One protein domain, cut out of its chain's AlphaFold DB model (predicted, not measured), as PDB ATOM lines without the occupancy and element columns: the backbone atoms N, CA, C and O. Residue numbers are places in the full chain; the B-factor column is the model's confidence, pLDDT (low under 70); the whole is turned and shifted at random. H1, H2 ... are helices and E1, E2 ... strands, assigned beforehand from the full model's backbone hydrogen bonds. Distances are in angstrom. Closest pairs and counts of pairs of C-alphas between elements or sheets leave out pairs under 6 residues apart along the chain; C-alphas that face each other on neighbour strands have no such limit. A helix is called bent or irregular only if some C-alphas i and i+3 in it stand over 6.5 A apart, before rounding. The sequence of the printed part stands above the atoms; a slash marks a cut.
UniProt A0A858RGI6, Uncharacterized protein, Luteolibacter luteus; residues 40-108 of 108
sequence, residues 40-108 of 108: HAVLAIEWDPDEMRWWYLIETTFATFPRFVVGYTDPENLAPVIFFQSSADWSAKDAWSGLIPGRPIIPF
ATOM      1  N   HIS A  40      13.351  -6.192 -24.591       90.81
ATOM      2  CA  HIS A  40      12.906  -6.346 -23.209       90.81
ATOM      3  C   HIS A  40      12.226  -5.077 -22.698       90.81
ATOM      4  O   HIS A  40      11.133  -5.122 -22.130       90.81
ATOM      5  N   ALA A  41      12.885  -3.933 -22.897       90.56
ATOM      6  CA  ALA A  41      12.407  -2.641 -22.437       90.56
ATOM      7  C   ALA A  41      12.825  -1.521 -23.389       90.56
ATOM      8  O   ALA A  41      13.919  -1.516 -23.947       90.56
ATOM      9  N   VAL A  42      11.950  -0.529 -23.531       90.94
ATOM     10  CA  VAL A  42      12.272   0.748 -24.168       90.94
ATOM     11  C   VAL A  42      12.632   1.730 -23.064       90.94
ATOM     12  O   VAL A  42      11.778   2.049 -22.239       90.94
ATOM     13  N   LEU A  43      13.884   2.186 -23.047       90.62
ATOM     14  CA  LEU A  43      14.423   3.044 -21.991       90.62
ATOM     15  C   LEU A  43      14.311   4.528 -22.350       90.62
ATOM     16  O   LEU A  43      14.007   5.342 -21.484       90.62
ATOM     17  N   ALA A  44      14.532   4.881 -23.617       89.62
ATOM     18  CA  ALA A  44      14.349   6.239 -24.118       89.62
ATOM     19  C   ALA A  44      13.963   6.233 -25.602       89.62
ATOM     20  O   ALA A  44      14.370   5.348 -26.354       89.62
ATOM     21  N   ILE A  45      13.181   7.231 -26.010       89.62
ATOM     22  CA  ILE A  45      12.842   7.531 -27.403       89.62
ATOM     23  C   ILE A  45      12.838   9.048 -27.543       89.62
ATOM     24  O   ILE A  45      12.214   9.710 -26.715       89.62
ATOM     25  N   GLU A  46      13.464   9.562 -28.597       88.19
ATOM     26  CA  GLU A  46      13.525  10.991 -28.888       88.19
ATOM     27  C   GLU A  46      13.378  11.248 -30.391       88.19
ATOM     28  O   GLU A  46      13.969  10.538 -31.202       88.19
ATOM     29  N   TRP A  47      12.598  12.263 -30.766       86.56
ATOM     30  CA  TRP A  47      12.536  12.739 -32.147       86.56
ATOM     31  C   TRP A  47      13.646  13.754 -32.409       86.56
ATOM     32  O   TRP A  47      13.775  14.747 -31.690       86.56
ATOM     33  N   ASP A  48      14.413  13.513 -33.465       85.38
ATOM     34  CA  ASP A  48      15.402  14.425 -34.017       85.38
ATOM     35  C   ASP A  48      14.810  15.100 -35.265       85.38
ATOM     36  O   ASP A  48      14.687  14.457 -36.314       85.38
ATOM     37  N   PRO A  49      14.391  16.375 -35.161       81.62
ATOM     38  CA  PRO A  49      13.786  17.088 -36.277       81.62
ATOM     39  C   PRO A  49      14.797  17.459 -37.363       81.62
ATOM     40  O   PRO A  49      14.389  17.617 -38.512       81.62
ATOM     41  N   ASP A  50      16.083  17.588 -37.023       83.75
ATOM     42  CA  ASP A  50      17.123  17.997 -37.970       83.75
ATOM     43  C   ASP A  50      17.453  16.848 -38.928       83.75
ATOM     44  O   ASP A  50      17.628  17.054 -40.129       83.75
ATOM     45  N   GLU A  51      17.471  15.622 -38.405       83.44
ATOM     46  CA  GLU A  51      17.739  14.411 -39.182       83.44
ATOM     47  C   GLU A  51      16.473  13.629 -39.569       83.44
ATOM     48  O   GLU A  51      16.557  12.572 -40.196       83.44
ATOM     49  N   MET A  52      15.298  14.155 -39.212       85.44
ATOM     50  CA  MET A  52      13.979  13.547 -39.413       85.44
ATOM     51  C   MET A  52      13.913  12.069 -38.997       85.44
ATOM     52  O   MET A  52      13.419  11.216 -39.743       85.44
ATOM     53  N   ARG A  53      14.403  11.752 -37.796       87.50
ATOM     54  CA  ARG A  53      14.456  10.374 -37.289       87.50
ATOM     55  C   ARG A  53      14.127  10.266 -35.813       87.50
ATOM     56  O   ARG A  53      14.348  11.184 -35.035       87.50
ATOM     57  N   TRP A  54      13.652   9.094 -35.415       90.38
ATOM     58  CA  TRP A  54      13.534   8.724 -34.012       90.38
ATOM     59  C   TRP A  54      14.811   8.050 -33.551       90.38
ATOM     60  O   TRP A  54      15.168   7.006 -34.090       90.38
ATOM     61  N   TRP A  55      15.449   8.596 -32.526       92.06
ATOM     62  CA  TRP A  55      16.457   7.903 -31.737       92.06
ATOM     63  C   TRP A  55      15.791   7.061 -30.659       92.06
ATOM     64  O   TRP A  55      14.802   7.474 -30.053       92.06
ATOM     65  N   TYR A  56      16.351   5.890 -30.383       91.94
ATOM     66  CA  TYR A  56      15.881   5.012 -29.323       91.94
ATOM     67  C   TYR A  56      17.033   4.367 -28.558       91.94
ATOM     68  O   TYR A  56      18.083   4.047 -29.115       91.94
ATOM     69  N   LEU A  57      16.796   4.143 -27.269       93.00
ATOM     70  CA  LEU A  57      17.614   3.325 -26.385       93.00
ATOM     71  C   LEU A  57      16.733   2.206 -25.832       93.00
ATOM     72  O   LEU A  57      15.701   2.464 -25.206       93.00
ATOM     73  N   ILE A  58      17.153   0.968 -26.053       92.81
ATOM     74  CA  ILE A  58      16.424  -0.236 -25.654       92.81
ATOM     75  C   ILE A  58      17.328  -1.182 -24.861       92.81
ATOM     76  O   ILE A  58      18.549  -1.200 -25.030       92.81
ATOM     77  N   GLU A  59      16.701  -1.994 -24.023       92.25
ATOM     78  CA  GLU A  59      17.281  -3.187 -23.421       92.25
ATOM     79  C   GLU A  59      16.741  -4.418 -24.151       92.25
ATOM     80  O   GLU A  59      15.541  -4.496 -24.429       92.25
ATOM     81  N   THR A  60      17.609  -5.373 -24.473       90.62
ATOM     82  CA  THR A  60      17.259  -6.599 -25.194       90.62
ATOM     83  C   THR A  60      16.970  -7.760 -24.240       90.62
ATOM     84  O   THR A  60      17.471  -7.814 -23.116       90.62
ATOM     85  N   THR A  61      16.136  -8.705 -24.678       81.56
ATOM     86  CA  THR A  61      15.660  -9.838 -23.856       81.56
ATOM     87  C   THR A  61      16.743 -10.886 -23.590       81.56
ATOM     88  O   THR A  61      16.677 -11.623 -22.604       81.56
ATOM     89  N   PHE A  62      17.760 -10.975 -24.446       68.56
ATOM     90  CA  PHE A  62      18.762 -12.030 -24.357       68.56
ATOM     91  C   PHE A  62      19.930 -11.636 -23.450       68.56
ATOM     92  O   PHE A  62      20.545 -10.585 -23.595       68.56
ATOM     93  N   ALA A  63      20.307 -12.543 -22.543       58.12
ATOM     94  CA  ALA A  63      21.508 -12.410 -21.712       58.12
ATOM     95  C   ALA A  63      22.823 -12.451 -22.527       58.12
ATOM     96  O   ALA A  63      23.905 -12.252 -21.973       58.12
ATOM     97  N   THR A  64      22.745 -12.737 -23.831       57.31
ATOM     98  CA  THR A  64      23.874 -12.742 -24.761       57.31
ATOM     99  C   THR A  64      24.080 -11.370 -25.390       57.31
ATOM    100  O   THR A  64      23.137 -10.722 -25.825       57.31
ATOM    101  N   PHE A  65      25.344 -10.952 -25.435       63.75
ATOM    102  CA  PHE A  65      25.818  -9.677 -25.971       63.75
ATOM    103  C   PHE A  65      25.224  -9.370 -27.361       63.75
ATOM    104  O   PHE A  65      25.329 -10.235 -28.236       63.75
ATOM    105  N   PRO A  66      24.688  -8.155 -27.613       78.69
ATOM    106  CA  PRO A  66      24.592  -6.973 -26.736       78.69
ATOM    107  C   PRO A  66      23.275  -6.875 -25.930       78.69
ATOM    108  O   PRO A  66      22.213  -7.247 -26.420       78.69
ATOM    109  N   ARG A  67      23.343  -6.300 -24.713       89.88
ATOM    110  CA  ARG A  67      22.183  -6.106 -23.806       89.88
ATOM    111  C   ARG A  67      21.463  -4.770 -24.009       89.88
ATOM    112  O   ARG A  67      20.261  -4.679 -23.815       89.88
ATOM    113  N   PHE A  68      22.200  -3.726 -24.364       92.31
ATOM    114  CA  PHE A  68      21.687  -2.379 -24.580       92.31
ATOM    115  C   PHE A  68      22.011  -1.949 -26.002       92.31
ATOM    116  O   PHE A  68      23.149  -2.108 -26.455       92.31
ATOM    117  N   VAL A  69      21.018  -1.395 -26.690       92.25
ATOM    118  CA  VAL A  69      21.145  -0.934 -28.074       92.25
ATOM    119  C   VAL A  69      20.657   0.502 -28.162       92.25
ATOM    120  O   VAL A  69      19.549   0.819 -27.733       92.25
ATOM    121  N   VAL A  70      21.495   1.355 -28.744       93.31
ATOM    122  CA  VAL A  70      21.114   2.681 -29.225       93.31
ATOM    123  C   VAL A  70      20.981   2.592 -30.734       93.31
ATOM    124  O   VAL A  70      21.898   2.138 -31.427       93.31
ATOM    125  N   GLY A  71      19.848   3.027 -31.254       93.12
ATOM    126  CA  GLY A  71      19.604   3.044 -32.683       93.12
ATOM    127  C   GLY A  71      18.698   4.184 -33.095       93.12
ATOM    128  O   GLY A  71      18.284   4.997 -32.269       93.12
ATOM    129  N   TYR A  72      18.415   4.239 -34.388       92.50
ATOM    130  CA  TYR A  72      17.518   5.224 -34.964       92.50
ATOM    131  C   TYR A  72      16.660   4.631 -36.078       92.50
ATOM    132  O   TYR A  72      16.979   3.578 -36.625       92.50
ATOM    133  N   THR A  73      15.559   5.294 -36.412       89.19
ATOM    134  CA  THR A  73      14.768   4.957 -37.602       89.19
ATOM    135  C   THR A  73      15.387   5.568 -38.843       89.19
ATOM    136  O   THR A  73      15.676   6.763 -38.862       89.19
ATOM    137  N   ASP A  74      15.508   4.784 -39.901       79.56
ATOM    138  CA  ASP A  74      15.763   5.311 -41.233       79.56
ATOM    139  C   ASP A  74      14.635   6.287 -41.649       79.56
ATOM    140  O   ASP A  74      13.456   5.929 -41.539       79.56
ATOM    141  N   PRO A  75      14.950   7.517 -42.094       71.56
ATOM    142  CA  PRO A  75      13.938   8.510 -42.456       71.56
ATOM    143  C   PRO A  75      13.030   8.103 -43.627       71.56
ATOM    144  O   PRO A  75      11.915   8.613 -43.734       71.56
ATOM    145  N   GLU A  76      13.481   7.214 -44.519       76.69
ATOM    146  CA  GLU A  76      12.750   6.856 -45.739       76.69
ATOM    147  C   GLU A  76      11.759   5.714 -45.507       76.69
ATOM    148  O   GLU A  76      10.669   5.704 -46.085       76.69
ATOM    149  N   ASN A  77      12.120   4.736 -44.673       77.38
ATOM    150  CA  ASN A  77      11.339   3.506 -44.504       77.38
ATOM    151  C   ASN A  77      11.051   3.123 -43.042       77.38
ATOM    152  O   ASN A  77      10.418   2.094 -42.800       77.38
ATOM    153  N   LEU A  78      11.477   3.946 -42.077       73.06
ATOM    154  CA  LEU A  78      11.356   3.704 -40.637       73.06
ATOM    155  C   LEU A  78      12.002   2.389 -40.170       73.06
ATOM    156  O   LEU A  78      11.669   1.885 -39.094       73.06
ATOM    157  N   ALA A  79      12.924   1.823 -40.952       77.94
ATOM    158  CA  ALA A  79      13.652   0.632 -40.553       77.94
ATOM    159  C   ALA A  79      14.582   0.959 -39.374       77.94
ATOM    160  O   ALA A  79      15.223   2.012 -39.364       77.94
ATOM    161  N   PRO A  80      14.676   0.071 -38.375       83.06
ATOM    162  CA  PRO A  80      15.598   0.249 -37.264       83.06
ATOM    163  C   PRO A  80      17.047   0.099 -37.740       83.06
ATOM    164  O   PRO A  80      17.403  -0.876 -38.404       83.06
ATOM    165  N   VAL A  81      17.898   1.044 -37.353       88.50
ATOM    166  CA  VAL A  81      19.338   1.039 -37.614       88.50
ATOM    167  C   VAL A  81      20.083   1.070 -36.288       88.50
ATOM    168  O   VAL A  81      19.808   1.895 -35.420       88.50
ATOM    169  N   ILE A  82      21.047   0.165 -36.121       90.81
ATOM    170  CA  ILE A  82      21.877   0.099 -34.917       90.81
ATOM    171  C   ILE A  82      23.023   1.102 -35.050       90.81
ATOM    172  O   ILE A  82      23.845   0.996 -35.958       90.81
ATOM    173  N   PHE A  83      23.094   2.046 -34.115       91.75
ATOM    174  CA  PHE A  83      24.200   2.994 -34.002       91.75
ATOM    175  C   PHE A  83      25.265   2.489 -33.026       91.75
ATOM    176  O   PHE A  83      26.461   2.531 -33.310       91.75
ATOM    177  N   PHE A  84      24.830   1.991 -31.869       92.50
ATOM    178  CA  PHE A  84      25.715   1.541 -30.806       92.50
ATOM    179  C   PHE A  84      25.099   0.371 -30.042       92.50
ATOM    180  O   PHE A  84      23.887   0.303 -29.850       92.50
ATOM    181  N   GLN A  85      25.943  -0.546 -29.577       92.56
ATOM    182  CA  GLN A  85      25.511  -1.704 -28.805       92.56
ATOM    183  C   GLN A  85      26.535  -2.052 -27.722       92.56
ATOM    184  O   GLN A  85      27.743  -2.022 -27.961       92.56
ATOM    185  N   SER A  86      26.061  -2.382 -26.522       91.69
ATOM    186  CA  SER A  86      26.917  -2.715 -25.381       91.69
ATOM    187  C   SER A  86      26.217  -3.667 -24.420       91.69
ATOM    188  O   SER A  86      24.994  -3.715 -24.344       91.69
ATOM    189  N   SER A  87      26.981  -4.428 -23.639       91.12
ATOM    190  CA  SER A  87      26.434  -5.149 -22.479       91.12
ATOM    191  C   SER A  87      26.389  -4.302 -21.210       91.12
ATOM    192  O   SER A  87      25.795  -4.727 -20.221       91.12
ATOM    193  N   ALA A  88      27.010  -3.123 -21.222       89.50
ATOM    194  CA  ALA A  88      27.087  -2.235 -20.075       89.50
ATOM    195  C   ALA A  88      26.114  -1.056 -20.216       89.50
ATOM    196  O   ALA A  88      26.236  -0.257 -21.144       89.50
ATOM    197  N   ASP A  89      25.205  -0.922 -19.246       89.50
ATOM    198  CA  ASP A  89      24.206   0.157 -19.172       89.50
ATOM    199  C   ASP A  89      24.854   1.549 -19.237       89.50
ATOM    200  O   ASP A  89      24.465   2.384 -20.050       89.50
ATOM    201  N   TRP A  90      25.907   1.772 -18.443       90.12
ATOM    202  CA  TRP A  90      26.608   3.059 -18.396       90.12
ATOM    203  C   TRP A  90      27.170   3.466 -19.762       90.12
ATOM    204  O   TRP A  90      27.066   4.620 -20.152       90.12
ATOM    205  N   SER A  91      27.689   2.509 -20.533       91.25
ATOM    206  CA  SER A  91      28.294   2.781 -21.837       91.25
ATOM    207  C   SER A  91      27.242   3.112 -22.898       91.25
ATOM    208  O   SER A  91      27.487   3.958 -23.755       91.25
ATOM    209  N   ALA A  92      26.063   2.486 -22.830       90.81
ATOM    210  CA  ALA A  92      24.939   2.834 -23.696       90.81
ATOM    211  C   ALA A  92      24.347   4.206 -23.342       90.81
ATOM    212  O   ALA A  92      24.007   4.975 -24.239       90.81
ATOM    213  N   LYS A  93      24.277   4.543 -22.048       89.38
ATOM    214  CA  LYS A  93      23.857   5.871 -21.578       89.38
ATOM    215  C   LYS A  93      24.842   6.965 -21.980       89.38
ATOM    216  O   LYS A  93      24.396   8.008 -22.441       89.38
ATOM    217  N   ASP A  94      26.146   6.713 -21.891       89.69
ATOM    218  CA  ASP A  94      27.174   7.646 -22.370       89.69
ATOM    219  C   ASP A  94      27.042   7.889 -23.881       89.69
ATOM    220  O   ASP A  94      27.059   9.037 -24.327       89.69
ATOM    221  N   ALA A  95      26.846   6.822 -24.668       89.81
ATOM    222  CA  ALA A  95      26.597   6.937 -26.104       89.81
ATOM    223  C   ALA A  95      25.332   7.761 -26.393       89.81
ATOM    224  O   ALA A  95      25.370   8.671 -27.216       89.81
ATOM    225  N   TRP A  96      24.236   7.500 -25.673       90.12
ATOM    226  CA  TRP A  96      22.993   8.267 -25.778       90.12
ATOM    227  C   TRP A  96      23.186   9.752 -25.437       90.12
ATOM    228  O   TRP A  96      22.774  10.626 -26.196       90.12
ATOM    229  N   SER A  97      23.852  10.061 -24.323       86.44
ATOM    230  CA  SER A  97      24.115  11.440 -23.896       86.44
ATOM    231  C   SER A  97      25.009  12.211 -24.869       86.44
ATOM    232  O   SER A  97      24.880  13.431 -24.967       86.44
ATOM    233  N   GLY A  98      25.895  11.524 -25.595       84.25
ATOM    234  CA  GLY A  98      26.718  12.130 -26.641       84.25
ATOM    235  C   GLY A  98      25.946  12.500 -27.913       84.25
ATOM    236  O   GLY A  98      26.381  13.395 -28.631       84.25
ATOM    237  N   LEU A  99      24.815  11.839 -28.187       80.75
ATOM    238  CA  LEU A  99      24.012  12.063 -29.396       80.75
ATOM    239  C   LEU A  99      23.135  13.310 -29.309       80.75
ATOM    240  O   LEU A  99      22.930  13.982 -30.313       80.75
ATOM    241  N   ILE A 100      22.620  13.623 -28.118       68.31
ATOM    242  CA  ILE A 100      21.646  14.703 -27.923       68.31
ATOM    243  C   ILE A 100      22.158  15.638 -26.819       68.31
ATOM    244  O   ILE A 100      21.787  15.492 -25.648       68.31
ATOM    245  N   PRO A 101      23.042  16.598 -27.156       56.94
ATOM    246  CA  PRO A 101      23.625  17.497 -26.171       56.94
ATOM    247  C   PRO A 101      22.537  18.309 -25.458       56.94
ATOM    248  O   PRO A 101      21.777  19.048 -26.083       56.94
ATOM    249  N   GLY A 102      22.482  18.208 -24.129       55.00
ATOM    250  CA  GLY A 102      21.664  19.090 -23.291       55.00
ATOM    251  C   GLY A 102      20.263  18.595 -22.921       55.00
ATOM    252  O   GLY A 102      19.516  19.376 -22.331       55.00
ATOM    253  N   ARG A 103      19.895  17.333 -23.192       55.47
ATOM    254  CA  ARG A 103      18.619  16.768 -22.711       55.47
ATOM    255  C   ARG A 103      18.831  15.700 -21.631       55.47
ATOM    256  O   ARG A 103      19.657  14.806 -21.815       55.47
ATOM    257  N   PRO A 104      18.132  15.790 -20.482       50.41
ATOM    258  CA  PRO A 104      18.224  14.769 -19.449       50.41
ATOM    259  C   PRO A 104      17.686  13.442 -19.990       50.41
ATOM    260  O   PRO A 104      16.631  13.408 -20.620       50.41
ATOM    261  N   ILE A 105      18.386  12.341 -19.707       53.66
ATOM    262  CA  ILE A 105      17.797  11.004 -19.819       53.66
ATOM    263  C   ILE A 105      16.638  10.997 -18.830       53.66
ATOM    264  O   ILE A 105      16.892  11.087 -17.631       53.66
ATOM    265  N   ILE A 106      15.393  10.964 -19.306       47.41
ATOM    266  CA  ILE A 106      14.223  10.826 -18.436       47.41
ATOM    267  C   ILE A 106      14.218   9.367 -17.972       47.41
ATOM    268  O   ILE A 106      13.941   8.489 -18.790       47.41
ATOM    269  N   PRO A 107      14.572   9.064 -16.708       40.16
ATOM    270  CA  PRO A 107      14.411   7.716 -16.205       40.16
ATOM    271  C   PRO A 107      12.917   7.517 -15.932       40.16
ATOM    272  O   PRO A 107      12.324   8.279 -15.163       40.16
ATOM    273  N   PHE A 108      12.313   6.538 -16.602       46.53
ATOM    274  CA  PHE A 108      10.984   6.039 -16.252       46.53
ATOM    275  C   PHE A 108      11.083   5.034 -15.104       46.53
ATOM    276  O   PHE A 108      12.035   4.220 -15.117       46.53
TER     277      PHE A 108
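What this domain is: This is residues 40 to 108 of the 108 residues of an uncharacterized protein of Luteolibacter luteus (UniProt A0A858RGI6). A single, twisted sheet of four antiparallel strands has one helix, H1, packed over one face, running along the strands, and no named helix on its other face. After H1 the last nine residues, 100 to 108, form a tail with no named element that folds back on the helix's side of the sheet towards E1. The printed part has 69 residues, with four named strands and then one named helix along the chain, E1 E2 E3 E4 H1; the sheet's order is E1 - E2 - E3 - E4, and the class is mixed, helices and strands. The whole is compact, with a radius of gyration of the C-alphas of 11.7 A and spans of 34 by 28 by 19 A.

Where its parts are: E1, residues 40 to 48, begins with C-alpha 40 at (12.906, -6.346, -23.209), is 23.5 A long from first to last C-alpha, and bends by 50 degrees at residue 43. E2, residues 53 to 60, is 21.0 A long. E3, residues 68 to 73, is 16.5 A long. E4, residues 80 to 86, is 16.7 A long and ends with C-alpha 86 at (26.917, -2.715, -25.381). H1, residues 89 to 99, is 15.7 A long, is not bent, and ends with C-alpha 99 at (24.012, 12.063, -29.396).

How they stand to each other: E1 to E4 form a meander, each strand the antiparallel neighbour of the one before. E1 and E2 are a hairpin with 165 degrees between their directions; N 46 and O 55 are 2.9 A apart, within hydrogen-bond range. E2 and E3 are a hairpin at 155 degrees, with N 58 and O 69 within range at 2.9 A. E3 and E4 are a hairpin at 158 degrees, with N 70 and O 84 within range at 2.8 A. The edge strands, E1 and E4, are apart. H1 and the sheet make two layers, a helix on one face of a sheet. H1 lies over E3 at a height over the sheet of 8.5 A, and on the local plane its line and that of E3 stand at 7 degrees, along the strands. The closest C-alphas of E3 and H1 are those of Phe 68 and Ala 92, 6.2 A apart; those of E4 and H1 are Ser 86 and Ala 92, 6.1 A apart. In H1 every O i to N i+4 pair is within hydrogen-bond range.

The domain as a whole: The two C-alphas farthest apart are those of Asp 50 and Ala 63, at 34.8 A. The printed part has no cut and ends at Phe 108, the chain's last residue. The links E1 to E2 and E4 to H1 are tight, those from E2 to E3 and E3 to E4 are short, and no link is long. The mean pLDDT of the printed part is 81.6; it is under 70 at residues 62 to 65 and 100 to 108.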